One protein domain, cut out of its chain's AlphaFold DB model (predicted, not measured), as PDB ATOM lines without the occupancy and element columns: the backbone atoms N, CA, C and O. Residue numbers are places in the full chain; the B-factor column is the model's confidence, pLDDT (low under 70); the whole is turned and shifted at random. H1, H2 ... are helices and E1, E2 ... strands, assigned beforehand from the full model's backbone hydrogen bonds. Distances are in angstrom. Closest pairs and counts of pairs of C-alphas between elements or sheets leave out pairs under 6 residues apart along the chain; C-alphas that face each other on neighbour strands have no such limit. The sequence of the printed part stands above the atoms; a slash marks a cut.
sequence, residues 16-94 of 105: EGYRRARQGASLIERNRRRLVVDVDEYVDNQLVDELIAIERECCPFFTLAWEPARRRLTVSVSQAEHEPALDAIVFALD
ATOM      1  N   GLU A  16     -42.720  13.105  24.527       50.41
ATOM      2  CA  GLU A  16     -43.506  13.600  23.403       50.41
ATOM      3  C   GLU A  16     -42.662  14.188  22.254       50.41
ATOM      4  O   GLU A  16     -42.936  13.888  21.091       50.41
ATOM      5  N   GLY A  17     -41.625  14.981  22.558       58.22
ATOM      6  CA  GLY A  17     -40.741  15.570  21.540       58.22
ATOM      7  C   GLY A  17     -39.922  14.494  20.828       58.22
ATOM      8  O   GLY A  17     -39.921  14.402  19.600       58.22
ATOM      9  N   TYR A  18     -39.347  13.585  21.618       57.62
ATOM     10  CA  TYR A  18     -38.655  12.395  21.128       57.62
ATOM     11  C   TYR A  18     -39.574  11.454  20.344       57.62
ATOM     12  O   TYR A  18     -39.162  10.924  19.320       57.62
ATOM     13  N   ARG A  19     -40.838  11.278  20.749       60.12
ATOM     14  CA  ARG A  19     -41.819  10.455  20.018       60.12
ATOM     15  C   ARG A  19     -42.182  11.028  18.654       60.12
ATOM     16  O   ARG A  19     -42.376  10.251  17.722       60.12
ATOM     17  N   ARG A  20     -42.301  12.354  18.530       61.28
ATOM     18  CA  ARG A  20     -42.559  13.006  17.235       61.28
ATOM     19  C   ARG A  20     -41.335  12.933  16.329       61.28
ATOM     20  O   ARG A  20     -41.481  12.594  15.161       61.28
ATOM     21  N   ALA A  21     -40.142  13.154  16.882       59.03
ATOM     22  CA  ALA A  21     -38.891  12.984  16.149       59.03
ATOM     23  C   ALA A  21     -38.647  11.518  15.737       59.03
ATOM     24  O   ALA A  21     -38.194  11.270  14.627       59.03
ATOM     25  N   ARG A  22     -39.022  10.539  16.575       63.12
ATOM     26  CA  ARG A  22     -38.863   9.093  16.322       63.12
ATOM     27  C   ARG A  22     -39.486   8.634  15.003       63.12
ATOM     28  O   ARG A  22     -38.928   7.760  14.354       63.12
ATOM     29  N   GLN A  23     -40.631   9.186  14.596       63.56
ATOM     30  CA  GLN A  23     -41.289   8.764  13.349       63.56
ATOM     31  C   GLN A  23     -40.582   9.262  12.081       63.56
ATOM     32  O   GLN A  23     -40.877   8.767  10.998       63.56
ATOM     33  N   GLY A  24     -39.642  10.196  12.217       69.00
ATOM     34  CA  GLY A  24     -38.911  10.789  11.108       69.00
ATOM     35  C   GLY A  24     -37.435  10.981  11.422       69.00
ATOM     36  O   GLY A  24     -36.846  11.932  10.942       69.00
ATOM     37  N   ALA A  25     -36.825  10.138  12.248       75.69
ATOM     38  CA  ALA A  25     -35.387  10.168  12.480       75.69
ATOM     39  C   ALA A  25     -34.786   8.850  11.997       75.69
ATOM     40  O   ALA A  25     -35.280   7.771  12.314       75.69
ATOM     41  N   SER A  26     -33.715   8.941  11.219       79.06
ATOM     42  CA  SER A  26     -32.947   7.804  10.727       79.06
ATOM     43  C   SER A  26     -31.498   7.966  11.144       79.06
ATOM     44  O   SER A  26     -30.898   9.026  10.996       79.06
ATOM     45  N   LEU A  27     -30.915   6.906  11.685       78.69
ATOM     46  CA  LEU A  27     -29.531   6.932  12.124       78.69
ATOM     47  C   LEU A  27     -28.598   6.771  10.924       78.69
ATOM     48  O   LEU A  27     -28.710   5.801  10.182       78.69
ATOM     49  N   ILE A  28     -27.677   7.718  10.749       82.62
ATOM     50  CA  ILE A  28     -26.692   7.730   9.661       82.62
ATOM     51  C   ILE A  28     -25.347   7.200  10.134       82.62
ATOM     52  O   ILE A  28     -24.713   6.405   9.447       82.62
ATOM     53  N   GLU A  29     -24.907   7.628  11.315       81.75
ATOM     54  CA  GLU A  29     -23.618   7.227  11.865       81.75
ATOM     55  C   GLU A  29     -23.687   7.151  13.389       81.75
ATOM     56  O   GLU A  29     -24.203   8.054  14.048       81.75
ATOM     57  N   ARG A  30     -23.103   6.097  13.961       80.12
ATOM     58  CA  ARG A  30     -22.818   6.020  15.394       80.12
ATOM     59  C   ARG A  30     -21.392   5.520  15.597       80.12
ATOM     60  O   ARG A  30     -21.083   4.360  15.360       80.12
ATOM     61  N   ASN A  31     -20.544   6.415  16.078       81.06
ATOM     62  CA  ASN A  31     -19.181   6.162  16.530       81.06
ATOM     63  C   ASN A  31     -19.085   6.446  18.028       81.06
ATOM     64  O   ASN A  31     -19.924   7.170  18.547       81.06
ATOM     65  N   ARG A  32     -18.040   5.971  18.721       80.00
ATOM     66  CA  ARG A  32     -17.900   6.097  20.193       80.00
ATOM     67  C   ARG A  32     -18.270   7.480  20.751       80.00
ATOM     68  O   ARG A  32     -19.038   7.560  21.701       80.00
ATOM     69  N   ARG A  33     -17.834   8.557  20.091       84.88
ATOM     70  CA  ARG A  33     -18.031   9.952  20.539       84.88
ATOM     71  C   ARG A  33     -18.975  10.789  19.681       84.88
ATOM     72  O   ARG A  33     -19.096  11.986  19.924       84.88
ATOM     73  N   ARG A  34     -19.598  10.195  18.662       86.81
ATOM     74  CA  ARG A  34     -20.410  10.923  17.682       86.81
ATOM     75  C   ARG A  34     -21.608  10.104  17.227       86.81
ATOM     76  O   ARG A  34     -21.488   8.922  16.925       86.81
ATOM     77  N   LEU A  35     -22.746  10.764  17.143       86.06
ATOM     78  CA  LEU A  35     -24.019  10.277  16.653       86.06
ATOM     79  C   LEU A  35     -24.486  11.246  15.564       86.06
ATOM     80  O   LEU A  35     -24.485  12.454  15.778       86.06
ATOM     81  N   VAL A  36     -24.858  10.741  14.396       88.31
ATOM     82  CA  VAL A  36     -25.387  11.543  13.290       88.31
ATOM     83  C   VAL A  36     -26.706  10.941  12.862       88.31
ATOM     84  O   VAL A  36     -26.751   9.776  12.477       88.31
ATOM     85  N   VAL A  37     -27.768  11.733  12.910       84.94
ATOM     86  CA  VAL A  37     -29.115  11.325  12.517       84.94
ATOM     87  C   VAL A  37     -29.610  12.245  11.408       84.94
ATOM     88  O   VAL A  37     -29.421  13.461  11.472       84.94
ATOM     89  N   ASP A  38     -30.213  11.659  10.382       86.88
ATOM     90  CA  ASP A  38     -30.993  12.395   9.397       86.88
ATOM     91  C   ASP A  38     -32.432  12.475   9.892       86.88
ATOM     92  O   ASP A  38     -32.998  11.518  10.424       86.88
ATOM     93  N   VAL A  39     -32.996  13.657   9.736       83.62
ATOM     94  CA  VAL A  39     -34.338  14.002  10.156       83.62
ATOM     95  C   VAL A  39     -35.172  14.196   8.897       83.62
ATOM     96  O   VAL A  39     -34.914  15.062   8.063       83.62
ATOM     97  N   ASP A  40     -36.174  13.352   8.757       81.94
ATOM     98  CA  ASP A  40     -37.104  13.286   7.649       81.94
ATOM     99  C   ASP A  40     -37.834  14.616   7.422       81.94
ATOM    100  O   ASP A  40     -37.980  15.432   8.340       81.94
ATOM    101  N   GLU A  41     -38.294  14.826   6.186       79.38
ATOM    102  CA  GLU A  41     -39.012  16.015   5.741       79.38
ATOM    103  C   GLU A  41     -40.264  16.368   6.550       79.38
ATOM    104  O   GLU A  41     -40.568  17.554   6.706       79.38
ATOM    105  N   TYR A  42     -40.922  15.365   7.136       77.56
ATOM    106  CA  TYR A  42     -42.145  15.543   7.921       77.56
ATOM    107  C   TYR A  42     -41.919  16.098   9.338       77.56
ATOM    108  O   TYR A  42     -42.883  16.479  10.004       77.56
ATOM    109  N   VAL A  43     -40.675  16.152   9.823       77.25
ATOM    110  CA  VAL A  43     -40.351  16.731  11.138       77.25
ATOM    111  C   VAL A  43     -40.097  18.231  10.993       77.25
ATOM    112  O   VAL A  43     -39.330  18.660  10.141       77.25
ATOM    113  N   ASP A  44     -40.719  19.067  11.817       81.75
ATOM    114  CA  ASP A  44     -40.516  20.513  11.707       81.75
ATOM    115  C   ASP A  44     -39.096  20.922  12.153       81.75
ATOM    116  O   ASP A  44     -38.613  20.490  13.201       81.75
ATOM    117  N   ASN A  45     -38.420  21.778  11.380       82.44
ATOM    118  CA  ASN A  45     -37.081  22.266  11.730       82.44
ATOM    119  C   ASN A  45     -37.085  23.061  13.045       82.44
ATOM    120  O   ASN A  45     -36.108  23.001  13.788       82.44
ATOM    121  N   GLN A  46     -38.168  23.787  13.336       83.06
ATOM    122  CA  GLN A  46     -38.321  24.550  14.571       83.06
ATOM    123  C   GLN A  46     -38.443  23.618  15.783       83.06
ATOM    124  O   GLN A  46     -37.883  23.905  16.835       83.06
ATOM    125  N   LEU A  47     -39.095  22.461  15.613       81.75
ATOM    126  CA  LEU A  47     -39.178  21.436  16.655       81.75
ATOM    127  C   LEU A  47     -37.793  20.866  16.994       81.75
ATOM    128  O   LEU A  47     -37.492  20.627  18.163       81.75
ATOM    129  N   VAL A  48     -36.945  20.648  15.982       82.81
ATOM    130  CA  VAL A  48     -35.567  20.176  16.191       82.81
ATOM    131  C   VAL A  48     -34.732  21.235  16.912       82.81
ATOM    132  O   VAL A  48     -33.981  20.898  17.825       82.81
ATOM    133  N   ASP A  49     -34.883  22.506  16.541       82.31
ATOM    134  CA  ASP A  49     -34.160  23.615  17.167       82.31
ATOM    135  C   ASP A  49     -34.548  23.791  18.648       82.31
ATOM    136  O   ASP A  49     -33.670  23.877  19.508       82.31
ATOM    137  N   GLU A  50     -35.846  23.714  18.972       83.38
ATOM    138  CA  GLU A  50     -36.330  23.728  20.361       83.38
ATOM    139  C   GLU A  50     -35.795  22.543  21.172       83.38
ATOM    140  O   GLU A  50     -35.341  22.721  22.303       83.38
ATOM    141  N   LEU A  51     -35.792  21.334  20.598       81.31
ATOM    142  CA  LEU A  51     -35.242  20.150  21.263       81.31
ATOM    143  C   LEU A  51     -33.752  20.342  21.586       81.31
ATOM    144  O   LEU A  51     -33.305  20.011  22.682       81.31
ATOM    145  N   ILE A  52     -32.982  20.911  20.655       83.88
ATOM    146  CA  ILE A  52     -31.554  21.190  20.854       83.88
ATOM    147  C   ILE A  52     -31.337  22.248  21.927       83.88
ATOM    148  O   ILE A  52     -30.407  22.109  22.722       83.88
ATOM    149  N   ALA A  53     -32.153  23.302  21.949       82.69
ATOM    150  CA  ALA A  53     -32.066  24.337  22.971       82.69
ATOM    151  C   ALA A  53     -32.261  23.732  24.369       82.69
ATOM    152  O   ALA A  53     -31.392  23.897  25.225       82.69
ATOM    153  N   ILE A  54     -33.314  22.927  24.546       81.50
ATOM    154  CA  ILE A  54     -33.603  22.224  25.803       81.50
ATOM    155  C   ILE A  54     -32.445  21.298  26.191       81.50
ATOM    156  O   ILE A  54     -31.972  21.334  27.325       81.50
ATOM    157  N   GLU A  55     -31.946  20.487  25.260       81.25
ATOM    158  CA  GLU A  55     -30.852  19.556  25.546       81.25
ATOM    159  C   GLU A  55     -29.539  20.266  25.886       81.25
ATOM    160  O   GLU A  55     -28.771  19.773  26.702       81.25
ATOM    161  N   ARG A  56     -29.271  21.449  25.329       81.00
ATOM    162  CA  ARG A  56     -28.100  22.248  25.726       81.00
ATOM    163  C   ARG A  56     -28.232  22.815  27.136       81.00
ATOM    164  O   ARG A  56     -27.221  22.943  27.823       81.00
ATOM    165  N   GLU A  57     -29.447  23.151  27.561       79.50
ATOM    166  CA  GLU A  57     -29.722  23.630  28.918       79.50
ATOM    167  C   GLU A  57     -29.671  22.491  29.946       79.50
ATOM    168  O   GLU A  57     -29.076  22.648  31.015       79.50
ATOM    169  N   CYS A  58     -30.250  21.332  29.621       76.31
ATOM    170  CA  CYS A  58     -30.288  20.166  30.504       76.31
ATOM    171  C   CYS A  58     -28.970  19.373  30.518       76.31
ATOM    172  O   CYS A  58     -28.547  18.893  31.570       76.31
ATOM    173  N   CYS A  59     -28.310  19.250  29.367       79.75
ATOM    174  CA  CYS A  59     -27.156  18.383  29.132       79.75
ATOM    175  C   CYS A  59     -26.019  19.156  28.423       79.75
ATOM    176  O   CYS A  59     -25.686  18.868  27.268       79.75
ATOM    177  N   PRO A  60     -25.341  20.103  29.105       79.31
ATOM    178  CA  PRO A  60     -24.339  20.984  28.487       79.31
ATOM    179  C   PRO A  60     -23.065  20.260  28.016       79.31
ATOM    180  O   PRO A  60     -22.209  20.858  27.368       79.31
ATOM    181  N   PHE A  61     -22.914  18.974  28.340       81.69
ATOM    182  CA  PHE A  61     -21.809  18.140  27.873       81.69
ATOM    183  C   PHE A  61     -22.015  17.609  26.442       81.69
ATOM    184  O   PHE A  61     -21.051  17.152  25.819       81.69
ATOM    185  N   PHE A  62     -23.241  17.662  25.906       81.69
ATOM    186  CA  PHE A  62     -23.501  17.313  24.514       81.69
ATOM    187  C   PHE A  62     -23.162  18.477  23.584       81.69
ATOM    188  O   PHE A  62     -23.671  19.589  23.694       81.69
ATOM    189  N   THR A  63     -22.346  18.186  22.579       88.50
ATOM    190  CA  THR A  63     -22.156  19.056  21.423       88.50
ATOM    191  C   THR A  63     -23.200  18.703  20.370       88.50
ATOM    192  O   THR A  63     -23.053  17.722  19.642       88.50
ATOM    193  N   LEU A  64     -24.262  19.501  20.304       85.56
ATOM    194  CA  LEU A  64     -25.362  19.361  19.347       85.56
ATOM    195  C   LEU A  64     -25.144  20.317  18.170       85.56
ATOM    196  O   LEU A  64     -24.982  21.519  18.386       85.56
ATOM    197  N   ALA A  65     -25.154  19.812  16.940       88.88
ATOM    198  CA  ALA A  65     -25.044  20.600  15.716       88.88
ATOM    199  C   ALA A  65     -26.156  20.213  14.736       88.88
ATOM    200  O   ALA A  65     -26.273  19.049  14.359       88.88
ATOM    201  N   TRP A  66     -26.955  21.196  14.324       87.81
ATOM    202  CA  TRP A  66     -28.074  21.019  13.404       87.81
ATOM    203  C   TRP A  66     -27.801  21.710  12.075       87.81
ATOM    204  O   TRP A  66     -27.494  22.901  12.031       87.81
ATOM    205  N   GLU A  67     -27.903  20.948  10.989       88.62
ATOM    206  CA  GLU A  67     -27.775  21.421   9.613       88.62
ATOM    207  C   GLU A  67     -29.160  21.373   8.940       88.62
ATOM    208  O   GLU A  67     -29.460  20.390   8.258       88.62
ATOM    209  N   PRO A  68     -30.019  22.405   9.069       83.69
ATOM    210  CA  PRO A  68     -31.391  22.371   8.542       83.69
ATOM    211  C   PRO A  68     -31.444  22.200   7.018       83.69
ATOM    212  O   PRO A  68     -32.354  21.564   6.496       83.69
ATOM    213  N   ALA A  69     -30.433  22.693   6.293       86.38
ATOM    214  CA  ALA A  69     -30.324  22.524   4.842       86.38
ATOM    215  C   ALA A  69     -30.130  21.058   4.412       86.38
ATOM    216  O   ALA A  69     -30.510  20.686   3.306       86.38
ATOM    217  N   ARG A  70     -29.523  20.233   5.274       85.00
ATOM    218  CA  ARG A  70     -29.317  18.790   5.058       85.00
ATOM    219  C   ARG A  70     -30.224  17.930   5.931       85.00
ATOM    220  O   ARG A  70     -30.163  16.714   5.835       85.00
ATOM    221  N   ARG A  71     -31.017  18.578   6.788       86.00
ATOM    222  CA  ARG A  71     -31.846  17.986   7.835       86.00
ATOM    223  C   ARG A  71     -31.075  16.989   8.697       86.00
ATOM    224  O   ARG A  71     -31.551  15.901   8.999       86.00
ATOM    225  N   ARG A  72     -29.859  17.370   9.087       88.88
ATOM    226  CA  ARG A  72     -28.925  16.487   9.785       88.88
ATOM    227  C   ARG A  72     -28.600  16.997  11.175       88.88
ATOM    228  O   ARG A  72     -28.095  18.108  11.327       88.88
ATOM    229  N   LEU A  73     -28.844  16.160  12.178       86.94
ATOM    230  CA  LEU A  73     -28.485  16.416  13.566       86.94
ATOM    231  C   LEU A  73     -27.260  15.580  13.932       86.94
ATOM    232  O   LEU A  73     -27.274  14.354  13.891       86.94
ATOM    233  N   THR A  74     -26.186  16.261  14.310       89.62
ATOM    234  CA  THR A  74     -24.996  15.650  14.891       89.62
ATOM    235  C   THR A  74     -25.000  15.879  16.397       89.62
ATOM    236  O   THR A  74     -25.040  17.019  16.849       89.62
ATOM    237  N   VAL A  75     -24.874  14.807  17.170       87.81
ATOM    238  CA  VAL A  75     -24.622  14.849  18.611       87.81
ATOM    239  C   VAL A  75     -23.238  14.279  18.877       87.81
ATOM    240  O   VAL A  75     -22.900  13.203  18.397       87.81
ATOM    241  N   SER A  76     -22.400  14.993  19.617       88.88
ATOM    242  CA  SER A  76     -21.062  14.525  19.984       88.88
ATOM    243  C   SER A  76     -20.788  14.755  21.460       88.88
ATOM    244  O   SER A  76     -21.384  15.633  22.077       88.88
ATOM    245  N   VAL A  77     -19.863  13.985  22.021       86.75
ATOM    246  CA  VAL A  77     -19.381  14.165  23.394       86.75
ATOM    247  C   VAL A  77     -17.869  14.329  23.398       86.75
ATOM    248  O   VAL A  77     -17.154  13.647  22.664       86.75
ATOM    249  N   SER A  78     -17.367  15.245  24.223       83.00
ATOM    250  CA  SER A  78     -15.926  15.513  24.310       83.00
ATOM    251  C   SER A  78     -15.194  14.521  25.218       83.00
ATOM    252  O   SER A  78     -14.023  14.228  24.982       83.00
ATOM    253  N   GLN A  79     -15.876  13.992  26.240       81.75
ATOM    254  CA  GLN A  79     -15.293  13.111  27.253       81.75
ATOM    255  C   GLN A  79     -15.745  11.663  27.057       81.75
ATOM    256  O   GLN A  79     -16.913  11.406  26.769       81.75
ATOM    257  N   ALA A  80     -14.822  10.715  27.250       81.00
ATOM    258  CA  ALA A  80     -15.093   9.287  27.068       81.00
ATOM    259  C   ALA A  80     -16.149   8.746  28.053       81.00
ATOM    260  O   ALA A  80     -16.926   7.858  27.723       81.00
ATOM    261  N   GLU A  81     -16.221   9.325  29.252       83.19
ATOM    262  CA  GLU A  81     -17.223   8.998  30.274       83.19
ATOM    263  C   GLU A  81     -18.669   9.307  29.851       83.19
ATOM    264  O   GLU A  81     -19.605   8.735  30.402       83.19
ATOM    265  N   HIS A  82     -18.866  10.174  28.852       80.94
ATOM    266  CA  HIS A  82     -20.188  10.529  28.330       80.94
ATOM    267  C   HIS A  82     -20.547   9.759  27.049       80.94
ATOM    268  O   HIS A  82     -21.643   9.931  26.521       80.94
ATOM    269  N   GLU A  83     -19.663   8.888  26.546       81.69
ATOM    270  CA  GLU A  83     -19.943   8.022  25.388       81.69
ATOM    271  C   GLU A  83     -21.239   7.192  25.546       81.69
ATOM    272  O   GLU A  83     -21.984   7.118  24.562       81.69
ATOM    273  N   PRO A  84     -21.577   6.653  26.743       81.75
ATOM    274  CA  PRO A  84     -22.841   5.939  26.968       81.75
ATOM    275  C   PRO A  84     -24.090   6.827  26.881       81.75
ATOM    276  O   PRO A  84     -25.188   6.337  26.630       81.75
ATOM    277  N   ALA A  85     -23.957   8.143  27.075       80.50
ATOM    278  CA  ALA A  85     -25.095   9.060  27.017       80.50
ATOM    279  C   ALA A  85     -25.644   9.196  25.584       80.50
ATOM    280  O   ALA A  85     -26.835   9.426  25.386       80.50
ATOM    281  N   LEU A  86     -24.800   8.973  24.570       80.75
ATOM    282  CA  LEU A  86     -25.237   8.910  23.174       80.75
ATOM    283  C   LEU A  86     -26.138   7.689  22.908       80.75
ATOM    284  O   LEU A  86     -27.014   7.765  22.049       80.75
ATOM    285  N   ASP A  87     -25.986   6.594  23.660       79.44
ATOM    286  CA  ASP A  87     -26.863   5.422  23.540       79.44
ATOM    287  C   ASP A  87     -28.259   5.688  24.120       79.44
ATOM    288  O   ASP A  87     -29.244   5.151  23.615       79.44
ATOM    289  N   ALA A  88     -28.375   6.587  25.105       80.12
ATOM    290  CA  ALA A  88     -29.671   7.042  25.606       80.12
ATOM    291  C   ALA A  88     -30.467   7.804  24.532       80.12
ATOM    292  O   ALA A  88     -31.677   7.621  24.432       80.12
ATOM    293  N   ILE A  89     -29.796   8.594  23.683       76.38
ATOM    294  CA  ILE A  89     -30.432   9.298  22.555       76.38
ATOM    295  C   ILE A  89     -30.889   8.302  21.484       76.38
ATOM    296  O   ILE A  89     -32.014   8.398  20.994       76.38
ATOM    297  N   VAL A  90     -30.045   7.319  21.152       79.88
ATOM    298  CA  VAL A  90     -30.398   6.233  20.220       79.88
ATOM    299  C   VAL A  90     -31.627   5.476  20.724       79.88
ATOM    300  O   VAL A  90     -32.562   5.251  19.959       79.88
ATOM    301  N   PHE A  91     -31.662   5.145  22.017       75.44
ATOM    302  CA  PHE A  91     -32.795   4.475  22.648       75.44
ATOM    303  C   PHE A  91     -34.062   5.344  22.668       75.44
ATOM    304  O   PHE A  91     -35.136   4.866  22.310       75.44
ATOM    305  N   ALA A  92     -33.959   6.624  23.042       76.31
ATOM    306  CA  ALA A  92     -35.101   7.540  23.123       76.31
ATOM    307  C   ALA A  92     -35.761   7.794  21.758       76.31
ATOM    308  O   ALA A  92     -36.985   7.902  21.665       76.31
ATOM    309  N   LEU A  93     -34.951   7.859  20.698       72.69
ATOM    310  CA  LEU A  93     -35.412   7.993  19.318       72.69
ATOM    311  C   LEU A  93     -35.759   6.642  18.671       72.69
ATOM    312  O   LEU A  93     -36.180   6.628  17.519       72.69
ATOM    313  N   ASP A  94     -35.601   5.525  19.396       75.19
ATOM    314  CA  ASP A  94     -35.776   4.149  18.905       75.19
ATOM    315  C   ASP A  94     -35.033   3.885  17.586       75.19
ATOM    316  O   ASP A  94     -35.495   3.182  16.685       75.19
TER     317      ASP A  94
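This is residues 16 to 94 of the 105 residues of an uncharacterized protein of Solirubrobacterales bacterium (UniProt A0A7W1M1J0). A twisted sheet of four antiparallel strands, in the order E1, E2, E4, E3, is covered on one face by two helices, H2 and H3, while its other face is bare. H2 and H3 run along the strands with a gap between them, and the short helix H1 sits at one end of that gap. The printed part has 79 residues, with three named helices and four named strands in the order H1, E1, E2, H2, E3, E4, H3; the class is mixed, helices and strands. The whole is compact, with a radius of gyration of the C-alphas of 11.6 A and spans of 34 by 24 by 23 A.

H1, residues 16 to 22, is only just not on the sheet, with 4 pairs of C-alphas within 10 A. A tight link leads to E1, residues 25 to 31, an edge strand that forms a hairpin with E2, residues 34 to 39; N 28 and O 36 are 2.8 A apart, within hydrogen-bond range. H2, residues 45 to 58, only just touches H1, with 3 pairs of C-alphas within 8 A, through its residues 47 to 51 alone; the closest C-alphas, of Gly 17 and Leu 51, are 7.2 A apart, at a steep tilt of 60 degrees, opposite ways. E3, residues 62 to 67, is the other edge strand and forms a hairpin with E4, residues 72 to 77, where N 65 and O 74 are 2.8 A apart. E4 is also the antiparallel neighbour of E2, with N 37 and O 73 at 2.8 A. E2, H2 and E3 make a split strand-helix-strand unit, two strands that run the same way with a helix between them in the chain and E4 between them in the sheet; its crossover is right-handed. H2 lies over E4 and E3 at a height of 9.7 A over the sheet, and the closest C-alphas of H2 and E3, those of Ile 52 and Leu 64, are 6.6 A apart. H3, residues 85 to 92, is on the same face at a height of 8.8 A, over E2 and only just over E4, on which 3 of its 8 C-alphas fall; this gives two layers, helices on one face of a sheet. The closest C-alphas of H3 and E2 are those of Leu 35 and Leu 86, 6.8 A apart. H3 only just touches H1, with 3 pairs within 8 A, Tyr 18 and Ala 92 having the closest C-alphas at 6.3 A, about perpendicular at 89 degrees. H2 and H3 are apart. Each O i to N i+4 pair is within hydrogen-bond range in H1 and H2, and 3 of 4 are in H3.

H1 begins at C-alpha 16, (-43.506, 13.600, 23.403). E1 is 17.2 A from first to last C-alpha, E2 16.1 A, E3 16.0 A and E4 16.8 A. H2 is the longest helix, 20.1 A, from C-alpha 45 at (-37.081, 22.266, 11.730). H3 ends at C-alpha 92, (-35.101, 7.540, 23.123).

The C-alphas farthest apart, of Tyr 42 and Glu 81, are 34.1 A apart. The printed part has no cut and no long link. Mean pLDDT of the printed part is 79.8, and residues 16 to 24 are under 70.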